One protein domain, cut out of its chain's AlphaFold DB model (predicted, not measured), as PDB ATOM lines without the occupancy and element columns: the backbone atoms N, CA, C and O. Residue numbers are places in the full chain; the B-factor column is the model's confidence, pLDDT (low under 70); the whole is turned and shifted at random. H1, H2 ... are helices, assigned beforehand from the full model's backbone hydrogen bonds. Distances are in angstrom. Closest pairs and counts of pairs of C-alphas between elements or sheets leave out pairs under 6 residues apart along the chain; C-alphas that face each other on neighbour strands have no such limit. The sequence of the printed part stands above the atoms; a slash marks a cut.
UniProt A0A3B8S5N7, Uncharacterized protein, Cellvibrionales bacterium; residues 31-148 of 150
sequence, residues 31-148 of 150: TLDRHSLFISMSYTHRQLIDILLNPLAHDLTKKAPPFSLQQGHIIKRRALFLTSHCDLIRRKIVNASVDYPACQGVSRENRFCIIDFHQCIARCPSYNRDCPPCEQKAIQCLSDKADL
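What this domain is: This is residues 31 to 148 of the 150 residues of an uncharacterized protein of Cellvibrionales bacterium (UniProt A0A3B8S5N7). Look first for long H3 at the core, with H1 running obliquely along it and the hairpin of H4 and H5 crossing it. Past short H2, residues 61 to 69 stick out. The printed part has 118 residues with five named helices, H1 to H5 in order; it is all helix and compact, with C-alpha radius of gyration 14.2 A and spans 44 by 33 by 30 A.

Where its parts are: Find C-alpha 69 at (110.031, 117.430, 144.259); H3 runs 32.0 A to residue 90. H1 is residues 34 to 53, H2 55 to 58, H4 111 to 122, and H5 132 to 146, ending at (126.273, 126.154, 147.406).

How they stand to each other: H3, the hub, touches four helices. At C-alphas Thr 44 and Phe 81, 5.7 A apart, H1 comes closest to H3. O i to N i+4 pairs are within hydrogen-bond range throughout H1, H3 and H4, and 10 of 11 in H5; H2 is too short.

The domain as a whole: The printed part has no cut. The H3 to H4 link is long. Residues 55 to 70 are among those under pLDDT 70.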
ATOM      1  N   THR A  31     123.248 144.630 163.590       71.75
ATOM      2  CA  THR A  31     123.366 143.612 164.636       71.75
ATOM      3  C   THR A  31     121.965 143.161 165.042       71.75
ATOM      4  O   THR A  31     121.117 143.982 165.380       71.75
ATOM      5  N   LEU A  32     121.720 141.852 164.992       85.50
ATOM      6  CA  LEU A  32     120.473 141.256 165.464       85.50
ATOM      7  C   LEU A  32     120.312 141.502 166.965       85.50
ATOM      8  O   LEU A  32     121.165 141.081 167.751       85.50
ATOM      9  N   ASP A  33     119.220 142.154 167.355       90.56
ATOM     10  CA  ASP A  33     118.868 142.311 168.758       90.56
ATOM     11  C   ASP A  33     118.434 140.968 169.368       90.56
ATOM     12  O   ASP A  33     118.053 140.011 168.682       90.56
ATOM     13  N   ARG A  34     118.505 140.889 170.697       90.69
ATOM     14  CA  ARG A  34     118.246 139.641 171.417       90.69
ATOM     15  C   ARG A  34     116.795 139.173 171.281       90.69
ATOM     16  O   ARG A  34     116.561 137.969 171.245       90.69
ATOM     17  N   HIS A  35     115.840 140.095 171.186       90.38
ATOM     18  CA  HIS A  35     114.428 139.763 171.033       90.38
ATOM     19  C   HIS A  35     114.165 139.112 169.667       90.38
ATOM     20  O   HIS A  35     113.578 138.031 169.612       90.38
ATOM     21  N   SER A  36     114.704 139.677 168.581       91.31
ATOM     22  CA  SER A  36     114.647 139.076 167.241       91.31
ATOM     23  C   SER A  36     115.252 137.668 167.206       91.31
ATOM     24  O   SER A  36     114.683 136.751 166.610       91.31
ATOM     25  N   LEU A  37     116.381 137.465 167.893       93.50
ATOM     26  CA  LEU A  37     117.019 136.149 168.000       93.50
ATOM     27  C   LEU A  37     116.166 135.137 168.772       93.50
ATOM     28  O   LEU A  37     116.104 133.977 168.368       93.50
ATOM     29  N   PHE A  38     115.490 135.550 169.848       93.38
ATOM     30  CA  PHE A  38     114.593 134.666 170.596       93.38
ATOM     31  C   PHE A  38     113.366 134.258 169.782       93.38
ATOM     32  O   PHE A  38     113.047 133.071 169.746       93.38
ATOM     33  N   ILE A  39     112.724 135.196 169.079       92.75
ATOM     34  CA  ILE A  39     111.606 134.869 168.180       92.75
ATOM     35  C   ILE A  39     112.066 133.855 167.135       92.75
ATOM     36  O   ILE A  39     111.421 132.823 166.931       92.75
ATOM     37  N   SER A  40     113.211 134.114 166.503       94.31
ATOM     38  CA  SER A  40     113.713 133.192 165.498       94.31
ATOM     39  C   SER A  40     114.135 131.846 166.076       94.31
ATOM     40  O   SER A  40     113.980 130.847 165.384       94.31
ATOM     41  N   MET A  41     114.634 131.783 167.312       95.19
ATOM     42  CA  MET A  41     114.920 130.518 167.989       95.19
ATOM     43  C   MET A  41     113.655 129.680 168.152       95.19
ATOM     44  O   MET A  41     113.641 128.523 167.734       95.19
ATOM     45  N   SER A  42     112.591 130.264 168.709       94.00
ATOM     46  CA  SER A  42     111.311 129.575 168.890       94.00
ATOM     47  C   SER A  42     110.744 129.083 167.559       94.00
ATOM     48  O   SER A  42     110.287 127.943 167.472       94.00
ATOM     49  N   TYR A  43     110.833 129.907 166.511       95.06
ATOM     50  CA  TYR A  43     110.429 129.526 165.160       95.06
ATOM     51  C   TYR A  43     111.247 128.340 164.628       95.06
ATOM     52  O   TYR A  43     110.687 127.320 164.230       95.06
ATOM     53  N   THR A  44     112.578 128.441 164.676       95.19
ATOM     54  CA  THR A  44     113.496 127.412 164.175       95.19
ATOM     55  C   THR A  44     113.306 126.079 164.891       95.19
ATOM     56  O   THR A  44     113.251 125.040 164.237       95.19
ATOM     57  N   HIS A  45     113.177 126.073 166.221       93.62
ATOM     58  CA  HIS A  45     112.954 124.838 166.982       93.62
ATOM     59  C   HIS A  45     111.643 124.165 166.610       93.62
ATOM     60  O   HIS A  45     111.627 122.960 166.375       93.62
ATOM     61  N   ARG A  46     110.562 124.939 166.500       92.56
ATOM     62  CA  ARG A  46     109.262 124.409 166.094       92.56
ATOM     63  C   ARG A  46     109.332 123.745 164.722       92.56
ATOM     64  O   ARG A  46     108.855 122.627 164.572       92.56
ATOM     65  N   GLN A  47     109.934 124.417 163.746       93.38
ATOM     66  CA  GLN A  47     110.009 123.908 162.377       93.38
ATOM     67  C   GLN A  47     110.940 122.687 162.269       93.38
ATOM     68  O   GLN A  47     110.642 121.754 161.530       93.38
ATOM     69  N   LEU A  48     112.027 122.626 163.051       91.94
ATOM     70  CA  LEU A  48     112.853 121.414 163.143       91.94
ATOM     71  C   LEU A  48     112.074 120.228 163.714       91.94
ATOM     72  O   LEU A  48     112.190 119.129 163.180       91.94
ATOM     73  N   ILE A  49     111.287 120.440 164.771       90.81
ATOM     74  CA  ILE A  49     110.441 119.391 165.355       90.81
ATOM     75  C   ILE A  49     109.411 118.913 164.329       90.81
ATOM     76  O   ILE A  49     109.276 117.710 164.134       90.81
ATOM     77  N   ASP A  50     108.738 119.834 163.640       89.56
ATOM     78  CA  ASP A  50     107.755 119.497 162.604       89.56
ATOM     79  C   ASP A  50     108.373 118.646 161.482       89.56
ATOM     80  O   ASP A  50     107.837 117.603 161.112       89.56
ATOM     81  N   ILE A  51     109.573 119.013 161.016       88.38
ATOM     82  CA  ILE A  51     110.322 118.227 160.026       88.38
ATOM     83  C   ILE A  51     110.698 116.844 160.569       88.38
ATOM     84  O   ILE A  51     110.594 115.869 159.833       88.38
ATOM     85  N   LEU A  52     111.141 116.733 161.825       84.81
ATOM     86  CA  LEU A  52     111.523 115.449 162.430       84.81
ATOM     87  C   LEU A  52     110.333 114.507 162.624       84.81
ATOM     88  O   LEU A  52     110.496 113.293 162.521       84.81
ATOM     89  N   LEU A  53     109.151 115.055 162.903       85.12
ATOM     90  CA  LEU A  53     107.910 114.295 163.049       85.12
ATOM     91  C   LEU A  53     107.248 113.978 161.700       85.12
ATOM     92  O   LEU A  53     106.325 113.166 161.650       85.12
ATOM     93  N   ASN A  54     107.707 114.589 160.604       79.81
ATOM     94  CA  ASN A  54     107.164 114.337 159.278       79.81
ATOM     95  C   ASN A  54     107.571 112.929 158.789       79.81
ATOM     96  O   ASN A  54     108.766 112.656 158.640       79.81
ATOM     97  N   PRO A  55     106.616 112.036 158.467       67.38
ATOM     98  CA  PRO A  55     106.923 110.673 158.028       67.38
ATOM     99  C   PRO A  55     107.765 110.633 156.742       67.38
ATOM    100  O   PRO A  55     108.604 109.750 156.588       67.38
ATOM    101  N   LEU A  56     107.641 111.635 155.861       65.12
ATOM    102  CA  LEU A  56     108.461 111.756 154.648       65.12
ATOM    103  C   LEU A  56     109.933 112.080 154.950       65.12
ATOM    104  O   LEU A  56     110.806 111.828 154.120       65.12
ATOM    105  N   ALA A  57     110.235 112.635 156.128       59.81
ATOM    106  CA  ALA A  57     111.608 112.868 156.566       59.81
ATOM    107  C   ALA A  57     112.275 111.587 157.095       59.81
ATOM    108  O   ALA A  57     113.497 111.457 157.010       59.81
ATOM    109  N   HIS A  58     111.493 110.624 157.591       53.47
ATOM    110  CA  HIS A  58     111.989 109.330 158.068       53.47
ATOM    111  C   HIS A  58     112.537 108.473 156.911       53.47
ATOM    112  O   HIS A  58     113.586 107.835 157.040       53.47
ATOM    113  N   ASP A  59     111.910 108.561 155.735       54.16
ATOM    114  CA  ASP A  59     112.338 107.869 154.513       54.16
ATOM    115  C   ASP A  59     113.559 108.509 153.824       54.16
ATOM    116  O   ASP A  59     114.113 107.927 152.898       54.16
ATOM    117  N   LEU A  60     114.076 109.649 154.307       54.75
ATOM    118  CA  LEU A  60     115.368 110.194 153.848       54.75
ATOM    119  C   LEU A  60     116.565 109.306 154.240       54.75
ATOM    120  O   LEU A  60     117.646 109.458 153.675       54.75
ATOM    121  N   THR A  61     116.399 108.405 155.215       54.00
ATOM    122  CA  THR A  61     117.468 107.506 155.698       54.00
ATOM    123  C   THR A  61     117.461 106.128 155.034       54.00
ATOM    124  O   THR A  61     118.462 105.414 155.085       54.00
ATOM    125  N   LYS A  62     116.362 105.746 154.371       49.34
ATOM    126  CA  LYS A  62     116.226 104.472 153.659       49.34
ATOM    127  C   LYS A  62     116.268 104.760 152.163       49.34
ATOM    128  O   LYS A  62     115.505 105.585 151.693       49.34
ATOM    129  N   LYS A  63     117.172 104.104 151.424       51.62
ATOM    130  CA  LYS A  63     117.323 104.216 149.957       51.62
ATOM    131  C   LYS A  63     115.952 104.284 149.252       51.62
ATOM    132  O   LYS A  63     115.332 103.246 149.041       51.62
ATOM    133  N   ALA A  64     115.500 105.485 148.894       50.06
ATOM    134  CA  ALA A  64     114.246 105.716 148.181       50.06
ATOM    135  C   ALA A  64     114.528 106.040 146.694       50.06
ATOM    136  O   ALA A  64     115.568 106.636 146.396       50.06
ATOM    137  N   PRO A  65     113.649 105.626 145.756       54.12
ATOM    138  CA  PRO A  65     113.785 105.857 144.310       54.12
ATOM    139  C   PRO A  65     113.455 107.336 143.949       54.12
ATOM    140  O   PRO A  65     113.247 108.136 144.860       54.12
ATOM    141  N   PRO A  66     113.517 107.764 142.667       54.47
ATOM    142  CA  PRO A  66     114.043 109.071 142.267       54.47
ATOM    143  C   PRO A  66     113.334 110.256 142.936       54.47
ATOM    144  O   PRO A  66     112.121 110.409 142.833       54.47
ATOM    145  N   PHE A  67     114.147 111.090 143.590       58.03
ATOM    146  CA  PHE A  67     113.921 112.475 144.017       58.03
ATOM    147  C   PHE A  67     112.528 113.046 143.682       58.03
ATOM    148  O   PHE A  67     112.329 113.702 142.658       58.03
ATOM    149  N   SER A  68     111.548 112.842 144.565       63.28
ATOM    150  CA  SER A  68     110.292 113.587 144.455       63.28
ATOM    151  C   SER A  68     110.549 115.067 144.777       63.28
ATOM    152  O   SER A  68     111.338 115.406 145.663       63.28
ATOM    153  N   LEU A  69     109.876 115.979 144.070       65.06
ATOM    154  CA  LEU A  69     110.031 117.430 144.259       65.06
ATOM    155  C   LEU A  69     109.740 117.865 145.712       65.06
ATOM    156  O   LEU A  69     110.378 118.777 146.240       65.06
ATOM    157  N   GLN A  70     108.836 117.151 146.391       69.44
ATOM    158  CA  GLN A  70     108.543 117.342 147.813       69.44
ATOM    159  C   GLN A  70     109.725 116.970 148.718       69.44
ATOM    160  O   GLN A  70     110.027 117.700 149.663       69.44
ATOM    161  N   GLN A  71     110.438 115.887 148.413       73.38
ATOM    162  CA  GLN A  71     111.597 115.450 149.189       73.38
ATOM    163  C   GLN A  71     112.764 116.438 149.067       73.38
ATOM    164  O   GLN A  71     113.371 116.803 150.075       73.38
ATOM    165  N   GLY A  72     113.010 116.966 147.863       79.75
ATOM    166  CA  GLY A  72     113.998 118.029 147.648       79.75
ATOM    167  C   GLY A  72     113.687 119.297 148.453       79.75
ATOM    168  O   GLY A  72     114.583 119.900 149.045       79.75
ATOM    169  N   HIS A  73     112.410 119.675 148.547       84.12
ATOM    170  CA  HIS A  73     111.980 120.813 149.357       84.12
ATOM    171  C   HIS A  73     112.186 120.579 150.865       84.12
ATOM    172  O   HIS A  73     112.698 121.464 151.552       84.12
ATOM    173  N   ILE A  74     111.863 119.387 151.382       85.75
ATOM    174  CA  ILE A  74     112.089 119.029 152.795       85.75
ATOM    175  C   ILE A  74     113.581 119.083 153.143       85.75
ATOM    176  O   ILE A  74     113.940 119.633 154.184       85.75
ATOM    177  N   ILE A  75     114.459 118.582 152.267       85.50
ATOM    178  CA  ILE A  75     115.917 118.640 152.464       85.50
ATOM    179  C   ILE A  75     116.395 120.095 152.567       85.50
ATOM    180  O   ILE A  75     117.113 120.439 153.506       85.50
ATOM    181  N   LYS A  76     115.957 120.967 151.649       90.19
ATOM    182  CA  LYS A  76     116.316 122.395 151.657       90.19
ATOM    183  C   LYS A  76     115.810 123.114 152.908       90.19
ATOM    184  O   LYS A  76     116.571 123.850 153.536       90.19
ATOM    185  N   ARG A  77     114.560 122.865 153.318       91.75
ATOM    186  CA  ARG A  77     114.007 123.415 154.569       91.75
ATOM    187  C   ARG A  77     114.792 122.928 155.782       91.75
ATOM    188  O   ARG A  77     115.185 123.737 156.618       91.75
ATOM    189  N   ARG A  78     115.099 121.630 155.856       90.56
ATOM    190  CA  ARG A  78     115.917 121.063 156.937       90.56
ATOM    191  C   ARG A  78     117.291 121.730 157.005       90.56
ATOM    192  O   ARG A  78     117.720 122.096 158.096       90.56
ATOM    193  N   ALA A  79     117.952 121.923 155.865       90.31
ATOM    194  CA  ALA A  79     119.244 122.601 155.794       90.31
ATOM    195  C   ALA A  79     119.161 124.058 156.286       90.31
ATOM    196  O   ALA A  79     119.995 124.466 157.096       90.31
ATOM    197  N   LEU A  80     118.136 124.819 155.878       94.00
ATOM    198  CA  LEU A  80     117.882 126.174 156.385       94.00
ATOM    199  C   LEU A  80     117.786 126.185 157.914       94.00
ATOM    200  O   LEU A  80     118.509 126.928 158.583       94.00
ATOM    201  N   PHE A  81     116.908 125.358 158.479       94.50
ATOM    202  CA  PHE A  81     116.645 125.393 159.913       94.50
ATOM    203  C   PHE A  81     117.805 124.869 160.748       94.50
ATOM    204  O   PHE A  81     118.069 125.404 161.824       94.50
ATOM    205  N   LEU A  82     118.551 123.885 160.246       92.19
ATOM    206  CA  LEU A  82     119.776 123.434 160.893       92.19
ATOM    207  C   LEU A  82     120.840 124.539 160.884       92.19
ATOM    208  O   LEU A  82     121.450 124.818 161.914       92.19
ATOM    209  N   THR A  83     120.995 125.242 159.761       92.81
ATOM    210  CA  THR A  83     121.927 126.374 159.653       92.81
ATOM    211  C   THR A  83     121.542 127.500 160.619       92.81
ATOM    212  O   THR A  83     122.397 128.020 161.338       92.81
ATOM    213  N   SER A  84     120.248 127.820 160.707       94.38
ATOM    214  CA  SER A  84     119.697 128.775 161.675       94.38
ATOM    215  C   SER A  84     119.968 128.353 163.123       94.38
ATOM    216  O   SER A  84     120.448 129.149 163.926       94.38
ATOM    217  N   HIS A  85     119.727 127.085 163.460       94.31
ATOM    218  CA  HIS A  85     119.974 126.547 164.796       94.31
ATOM    219  C   HIS A  85     121.449 126.664 165.196       94.31
ATOM    220  O   HIS A  85     121.766 127.120 166.294       94.31
ATOM    221  N   CYS A  86     122.360 126.335 164.284       92.19
ATOM    222  CA  CYS A  86     123.794 126.445 164.520       92.19
ATOM    223  C   CYS A  86     124.272 127.896 164.671       92.19
ATOM    224  O   CYS A  86     125.155 128.160 165.489       92.19
ATOM    225  N   ASP A  87     123.694 128.857 163.939       92.62
ATOM    226  CA  ASP A  87     123.972 130.284 164.166       92.62
ATOM    227  C   ASP A  87     123.500 130.734 165.560       92.62
ATOM    228  O   ASP A  87     124.241 131.407 166.279       92.62
ATOM    229  N   LEU A  88     122.325 130.280 166.004       93.62
ATOM    230  CA  LEU A  88     121.794 130.573 167.339       93.62
ATOM    231  C   LEU A  88     122.639 129.966 168.473       93.62
ATOM    232  O   LEU A  88     122.812 130.619 169.505       93.62
ATOM    233  N   ILE A  89     123.205 128.767 168.289       92.62
ATOM    234  CA  ILE A  89     124.185 128.176 169.220       92.62
ATOM    235  C   ILE A  89     125.445 129.046 169.284       92.62
ATOM    236  O   ILE A  89     125.875 129.441 170.366       92.62
ATOM    237  N   ARG A  90     126.018 129.419 168.130       89.38
ATOM    238  CA  ARG A  90     127.225 130.269 168.062       89.38
ATOM    239  C   ARG A  90     127.015 131.630 168.730       89.38
ATOM    240  O   ARG A  90     127.941 132.176 169.325       89.38
ATOM    241  N   ARG A  91     125.794 132.167 168.663       90.12
ATOM    242  CA  ARG A  91     125.375 133.409 169.335       90.12
ATOM    243  C   ARG A  91     124.994 133.232 170.805       90.12
ATOM    244  O   ARG A  91     124.624 134.218 171.436       90.12
ATOM    245  N   LYS A  92     125.093 132.016 171.354       91.75
ATOM    246  CA  LYS A  92     124.742 131.676 172.744       91.75
ATOM    247  C   LYS A  92     123.274 131.964 173.090       91.75
ATOM    248  O   LYS A  92     122.953 132.303 174.225       91.75
ATOM    249  N   ILE A  93     122.388 131.858 172.100       94.44
ATOM    250  CA  ILE A  93     120.936 131.971 172.288       94.44
ATOM    251  C   ILE A  93     120.359 130.603 172.644       94.44
ATOM    252  O   ILE A  93     119.595 130.483 173.597       94.44
ATOM    253  N   VAL A  94     120.783 129.566 171.919       92.38
ATOM    254  CA  VAL A  94     120.519 128.168 172.269       92.38
ATOM    255  C   VAL A  94     121.663 127.666 173.140       92.38
ATOM    256  O   VAL A  94     122.827 127.774 172.754       92.38
ATOM    257  N   ASN A  95     121.332 127.104 174.302       89.00
ATOM    258  CA  ASN A  95     122.322 126.517 175.196       89.00
ATOM    259  C   ASN A  95     122.693 125.100 174.730       89.00
ATOM    260  O   ASN A  95     122.061 124.122 175.125       89.00
ATOM    261  N   ALA A  96     123.695 125.003 173.864       86.56
ATOM    262  CA  ALA A  96     124.303 123.751 173.428       86.56
ATOM    263  C   ALA A  96     125.798 123.971 173.158       86.56
ATOM    264  O   ALA A  96     126.244 125.110 172.998       86.56
ATOM    265  N   SER A  97     126.577 122.887 173.098       82.38
ATOM    266  CA  SER A  97     127.986 122.988 172.707       82.38
ATOM    267  C   SER A  97     128.110 123.527 171.281       82.38
ATOM    268  O   SER A  97     127.356 123.130 170.394       82.38
ATOM    269  N   VAL A  98     129.092 124.399 171.041       70.81
ATOM    270  CA  VAL A  98     129.441 124.860 169.685       70.81
ATOM    271  C   VAL A  98     129.903 123.713 168.781       70.81
ATOM    272  O   VAL A  98     129.759 123.814 167.565       70.81
ATOM    273  N   ASP A  99     130.359 122.611 169.382       75.62
ATOM    274  CA  ASP A  99     130.759 121.372 168.711       75.62
ATOM    275  C   ASP A  99     129.588 120.395 168.531       75.62
ATOM    276  O   ASP A  99     129.792 119.194 168.354       75.62
ATOM    277  N   TYR A 100     128.345 120.887 168.606       81.00
ATOM    278  CA  TYR A 100     127.161 120.071 168.372       81.00
ATOM    279  C   TYR A 100     127.302 119.328 167.030       81.00
ATOM    280  O   TYR A 100     127.446 119.990 165.998       81.00
ATOM    281  N   PRO A 101     127.262 117.979 167.004       83.38
ATOM    282  CA  PRO A 101     127.615 117.207 165.811       83.38
ATOM    283  C   PRO A 101     126.821 117.592 164.561       83.38
ATOM    284  O   PRO A 101     127.375 117.631 163.469       83.38
ATOM    285  N   ALA A 102     125.548 117.971 164.709       80.69
ATOM    286  CA  ALA A 102     124.723 118.384 163.574       80.69
ATOM    287  C   ALA A 102     125.130 119.747 162.972       80.69
ATOM    288  O   ALA A 102     124.665 120.105 161.896       80.69
ATOM    289  N   CYS A 103     125.986 120.514 163.650       85.81
ATOM    290  CA  CYS A 103     126.559 121.757 163.137       85.81
ATOM    291  C   CYS A 103     127.882 121.560 162.390       85.81
ATOM    292  O   CYS A 103     128.392 122.520 161.801       85.81
ATOM    293  N   GLN A 104     128.437 120.343 162.388       81.44
ATOM    294  CA  GLN A 104     129.594 120.003 161.567       81.44
ATOM    295  C   GLN A 104     129.194 120.079 160.084       81.44
ATOM    296  O   GLN A 104     128.175 119.530 159.678       81.44
ATOM    297  N   GLY A 105     129.958 120.826 159.282       71.00
ATOM    298  CA  GLY A 105     129.654 121.064 157.862       71.00
ATOM    299  C   GLY A 105     128.717 122.248 157.573       71.00
ATOM    300  O   GLY A 105     128.551 122.625 156.416       71.00
ATOM    301  N   VAL A 106     128.151 122.910 158.592       76.38
ATOM    302  CA  VAL A 106     127.372 124.144 158.391       76.38
ATOM    303  C   VAL A 106     128.321 125.329 158.162       76.38
ATOM    304  O   VAL A 106     128.850 125.905 159.124       76.38
ATOM    305  N   SER A 107     128.520 125.702 156.890       72.06
ATOM    306  CA  SER A 107     129.432 126.780 156.470       72.06
ATOM    307  C   SER A 107     129.121 128.126 157.142       72.06
ATOM    308  O   SER A 107     127.964 128.509 157.344       72.06
ATOM    309  N   ARG A 108     130.181 128.871 157.483       69.56
ATOM    310  CA  ARG A 108     130.091 130.255 157.982       69.56
ATOM    311  C   ARG A 108     129.871 131.273 156.861       69.56
ATOM    312  O   ARG A 108     129.457 132.390 157.153       69.56
ATOM    313  N   GLU A 109     130.106 130.901 155.608       70.62
ATOM    314  CA  GLU A 109     129.931 131.779 154.440       70.62
ATOM    315  C   GLU A 109     128.457 132.149 154.227       70.62
ATOM    316  O   GLU A 109     128.127 133.232 153.749       70.62
ATOM    317  N   ASN A 110     127.559 131.307 154.737       73.75
ATOM    318  CA  ASN A 110     126.111 131.490 154.712       73.75
ATOM    319  C   ASN A 110     125.573 132.406 155.825       73.75
ATOM    320  O   ASN A 110     124.358 132.566 155.980       73.75
ATOM    321  N   ARG A 111     126.454 133.024 156.623       80.75
ATOM    322  CA  ARG A 111     126.067 133.811 157.802       80.75
ATOM    323  C   ARG A 111     125.136 134.974 157.461       80.75
ATOM    324  O   ARG A 111     124.250 135.267 158.257       80.75
ATOM    325  N   PHE A 112     125.292 135.618 156.304       87.62
ATOM    326  CA  PHE A 112     124.407 136.722 155.915       87.62
ATOM    327  C   PHE A 112     123.000 136.250 155.543       87.62
ATOM    328  O   PHE A 112     122.041 136.862 156.002       87.62
ATOM    329  N   CYS A 113     122.861 135.122 154.833       91.25
ATOM    330  CA  CYS A 113     121.549 134.523 154.557       91.25
ATOM    331  C   CYS A 113     120.785 134.240 155.859       91.25
ATOM    332  O   CYS A 113     119.589 134.499 155.966       91.25
ATOM    333  N   ILE A 114     121.495 133.741 156.874       93.06
ATOM    334  CA  ILE A 114     120.902 133.422 158.175       93.06
ATOM    335  C   ILE A 114     120.624 134.665 159.020       93.06
ATOM    336  O   ILE A 114     119.589 134.725 159.680       93.06
ATOM    337  N   ILE A 115     121.482 135.688 158.970       91.81
ATOM    338  CA  ILE A 115     121.195 136.975 159.617       91.81
ATOM    339  C   ILE A 115     119.893 137.566 159.071       91.81
ATOM    340  O   ILE A 115     119.026 137.968 159.846       91.81
ATOM    341  N   ASP A 116     119.738 137.563 157.752       92.69
ATOM    342  CA  ASP A 116     118.556 138.097 157.079       92.69
ATOM    343  C   ASP A 116     117.313 137.286 157.392       92.69
ATOM    344  O   ASP A 116     116.245 137.847 157.634       92.69
ATOM    345  N   PHE A 117     117.461 135.964 157.439       94.50
ATOM    346  CA  PHE A 117     116.405 135.067 157.869       94.50
ATOM    347  C   PHE A 117     115.912 135.429 159.274       94.50
ATOM    348  O   PHE A 117     114.717 135.657 159.456       94.50
ATOM    349  N   HIS A 118     116.814 135.579 160.247       94.44
ATOM    350  CA  HIS A 118     116.454 135.968 161.613       94.44
ATOM    351  C   HIS A 118     115.738 137.329 161.667       94.44
ATOM    352  O   HIS A 118     114.723 137.460 162.353       94.44
ATOM    353  N   GLN A 119     116.220 138.325 160.913       92.88
ATOM    354  CA  GLN A 119     115.573 139.642 160.815       92.88
ATOM    355  C   GLN A 119     114.169 139.546 160.204       92.88
ATOM    356  O   GLN A 119     113.248 140.228 160.650       92.88
ATOM    357  N   CYS A 120     114.008 138.710 159.181       93.56
ATOM    358  CA  CYS A 120     112.744 138.514 158.485       93.56
ATOM    359  C   CYS A 120     111.713 137.833 159.393       93.56
ATOM    360  O   CYS A 120     110.590 138.321 159.516       93.56
ATOM    361  N   ILE A 121     112.110 136.763 160.093       94.56
ATOM    362  CA  ILE A 121     111.238 136.035 161.025       94.56
ATOM    363  C   ILE A 121     110.737 136.943 162.148       94.56
ATOM    364  O   ILE A 121     109.549 136.920 162.454       94.56
ATOM    365  N   ALA A 122     111.594 137.803 162.704       91.19
ATOM    366  CA  ALA A 122     111.201 138.744 163.754       91.19
ATOM    367  C   ALA A 122     110.104 139.741 163.325       91.19
ATOM    368  O   ALA A 122     109.413 140.296 164.175       91.19
ATOM    369  N   ARG A 123     109.934 139.969 162.017       90.25
ATOM    370  CA  ARG A 123     108.910 140.857 161.437       90.25
ATOM    371  C   ARG A 123     107.736 140.093 160.829       90.25
ATOM    372  O   ARG A 123     106.877 140.706 160.196       90.25
ATOM    373  N   CYS A 124     107.712 138.769 160.957       89.31
ATOM    374  CA  CYS A 124     106.711 137.964 160.286       89.31
ATOM    375  C   CYS A 124     105.321 138.173 160.918       89.31
ATOM    376  O   CYS A 124     105.169 137.986 162.126       89.31
ATOM    377  N   PRO A 125     104.288 138.522 160.132       74.19
ATOM    378  CA  PRO A 125     102.970 138.877 160.664       74.19
ATOM    379  C   PRO A 125     102.153 137.675 161.173       74.19
ATOM    380  O   PRO A 125     101.158 137.852 161.867       74.19
ATOM    381  N   SER A 126     102.546 136.442 160.847       63.91
ATOM    382  CA  SER A 126     101.758 135.214 161.042       63.91
ATOM    383  C   SER A 126     101.880 134.572 162.435       63.91
ATOM    384  O   SER A 126     101.830 133.343 162.566       63.91
ATOM    385  N   TYR A 127     102.052 135.371 163.494       61.03
ATOM    386  CA  TYR A 127     102.214 134.889 164.880       61.03
ATOM    387  C   TYR A 127     103.260 133.766 165.032       61.03
ATOM    388  O   TYR A 127     103.129 132.889 165.888       61.03
ATOM    389  N   ASN A 128     104.296 133.764 164.187       63.91
ATOM    390  CA  ASN A 128     105.382 132.781 164.208       63.91
ATOM    391  C   ASN A 128     104.938 131.321 163.972       63.91
ATOM    392  O   ASN A 128     105.638 130.401 164.404       63.91
ATOM    393  N   ARG A 129     103.783 131.071 163.326       72.81
ATOM    394  CA  ARG A 129     103.416 129.702 162.913       72.81
ATOM    395  C   ARG A 129     104.216 129.275 161.694       72.81
ATOM    396  O   ARG A 129     105.062 128.403 161.830       72.81
ATOM    397  N   ASP A 130     103.993 129.958 160.577       82.12
ATOM    398  CA  ASP A 130     104.667 129.709 159.305       82.12
ATOM    399  C   ASP A 130     105.021 131.034 158.644       82.12
ATOM    400  O   ASP A 130     104.210 131.960 158.613       82.12
ATOM    401  N   CYS A 131     106.219 131.125 158.080       92.25
ATOM    402  CA  CYS A 131     106.712 132.310 157.399       92.25
ATOM    403  C   CYS A 131     107.327 131.970 156.029       92.25
ATOM    404  O   CYS A 131     108.526 132.192 155.813       92.25
ATOM    405  N   PRO A 132     106.520 131.455 155.075       91.50
ATOM    406  CA  PRO A 132     107.023 130.993 153.782       91.50
ATOM    407  C   PRO A 132     107.887 132.017 153.028       91.50
ATOM    408  O   PRO A 132     108.927 131.616 152.509       91.50
ATOM    409  N   PRO A 133     107.563 133.331 153.004       92.62
ATOM    410  CA  PRO A 133     108.396 134.306 152.301       92.62
ATOM    411  C   PRO A 133     109.818 134.421 152.867       92.62
ATOM    412  O   PRO A 133     110.769 134.588 152.106       92.62
ATOM    413  N   CYS A 134     109.980 134.337 154.192       94.38
ATOM    414  CA  CYS A 134     111.296 134.404 154.827       94.38
ATOM    415  C   CYS A 134     112.097 133.126 154.579       94.38
ATOM    416  O   CYS A 134     113.291 133.192 154.294       94.38
ATOM    417  N   GLU A 135     111.437 131.968 154.642       94.62
ATOM    418  CA  GLU A 135     112.074 130.686 154.351       94.62
ATOM    419  C   GLU A 135     112.522 130.579 152.897       94.62
ATOM    420  O   GLU A 135     113.664 130.213 152.645       94.62
ATOM    421  N   GLN A 136     111.662 130.939 151.939       94.06
ATOM    422  CA  GLN A 136     111.978 130.876 150.510       94.06
ATOM    423  C   GLN A 136     113.184 131.751 150.162       94.06
ATOM    424  O   GLN A 136     114.117 131.272 149.520       94.06
ATOM    425  N   LYS A 137     113.214 132.997 150.653       93.88
ATOM    426  CA  LYS A 137     114.358 133.903 150.464       93.88
ATOM    427  C   LYS A 137     115.647 133.326 151.042       93.88
ATOM    428  O   LYS A 137     116.694 133.397 150.404       93.88
ATOM    429  N   ALA A 138     115.575 132.749 152.239       94.31
ATOM    430  CA  ALA A 138     116.741 132.166 152.882       94.31
ATOM    431  C   ALA A 138     117.220 130.901 152.154       94.31
ATOM    432  O   ALA A 138     118.413 130.765 151.904       94.31
ATOM    433  N   ILE A 139     116.311 130.011 151.747       93.81
ATOM    434  CA  ILE A 139     116.628 128.807 150.962       93.81
ATOM    435  C   ILE A 139     117.289 129.178 149.638       93.81
ATOM    436  O   ILE A 139     118.271 128.540 149.261       93.81
ATOM    437  N   GLN A 140     116.780 130.200 148.950       93.31
ATOM    438  CA  GLN A 140     117.373 130.689 147.709       93.31
ATOM    439  C   GLN A 140     118.797 131.200 147.950       93.31
ATOM    440  O   GLN A 140     119.730 130.684 147.350       93.31
ATOM    441  N   CYS A 141     118.986 132.093 148.928       92.12
ATOM    442  CA  CYS A 141     120.303 132.623 149.296       92.12
ATOM    443  C   CYS A 141     121.319 131.520 149.646       92.12
ATOM    444  O   CYS A 141     122.483 131.601 149.263       92.12
ATOM    445  N   LEU A 142     120.882 130.481 150.364       89.50
ATOM    446  CA  LEU A 142     121.726 129.340 150.723       89.50
ATOM    447  C   LEU A 142     122.050 128.438 149.524       89.50
ATOM    448  O   LEU A 142     123.131 127.858 149.490       89.50
ATOM    449  N   SER A 143     121.129 128.311 148.565       85.31
ATOM    450  CA  SER A 143     121.323 127.495 147.357       85.31
ATOM    451  C   SER A 143     122.294 128.176 146.392       85.31
ATOM    452  O   SER A 143     123.273 127.558 145.990       85.31
ATOM    453  N   ASP A 144     122.110 129.477 146.143       76.88
ATOM    454  CA  ASP A 144     122.960 130.272 145.245       76.88
ATOM    455  C   ASP A 144     124.435 130.283 145.688       76.88
ATOM    456  O   ASP A 144     125.337 130.504 144.885       76.88
ATOM    457  N   LYS A 145     124.698 130.068 146.983       66.38
ATOM    458  CA  LYS A 145     126.051 129.985 147.549       66.38
ATOM    459  C   LYS A 145     126.640 128.576 147.532       66.38
ATOM    460  O   LYS A 145     127.859 128.458 147.482       66.38
ATOM    461  N   ALA A 146     125.811 127.533 147.549       60.81
ATOM    462  CA  ALA A 146     126.273 126.154 147.406       60.81
ATOM    463  C   ALA A 146     126.768 125.869 145.979       60.81
ATOM    464  O   ALA A 146     127.759 125.167 145.811       60.81
ATOM    465  N   ASP A 147     126.141 126.492 144.978       51.53
ATOM    466  CA  ASP A 147     126.521 126.377 143.562       51.53
ATOM    467  C   ASP A 147     127.795 127.178 143.200       51.53
ATOM    468  O   ASP A 147     128.273 127.120 142.069       51.53
ATOM    469  N   LEU A 148     128.356 127.932 144.156       44.59
ATOM    470  CA  LEU A 148     129.570 128.748 144.002       44.59
ATOM    471  C   LEU A 148     130.792 128.177 144.745       44.59
ATOM    472  O   LEU A 148     131.851 128.808 144.730       44.59
TER     473      LEU A 148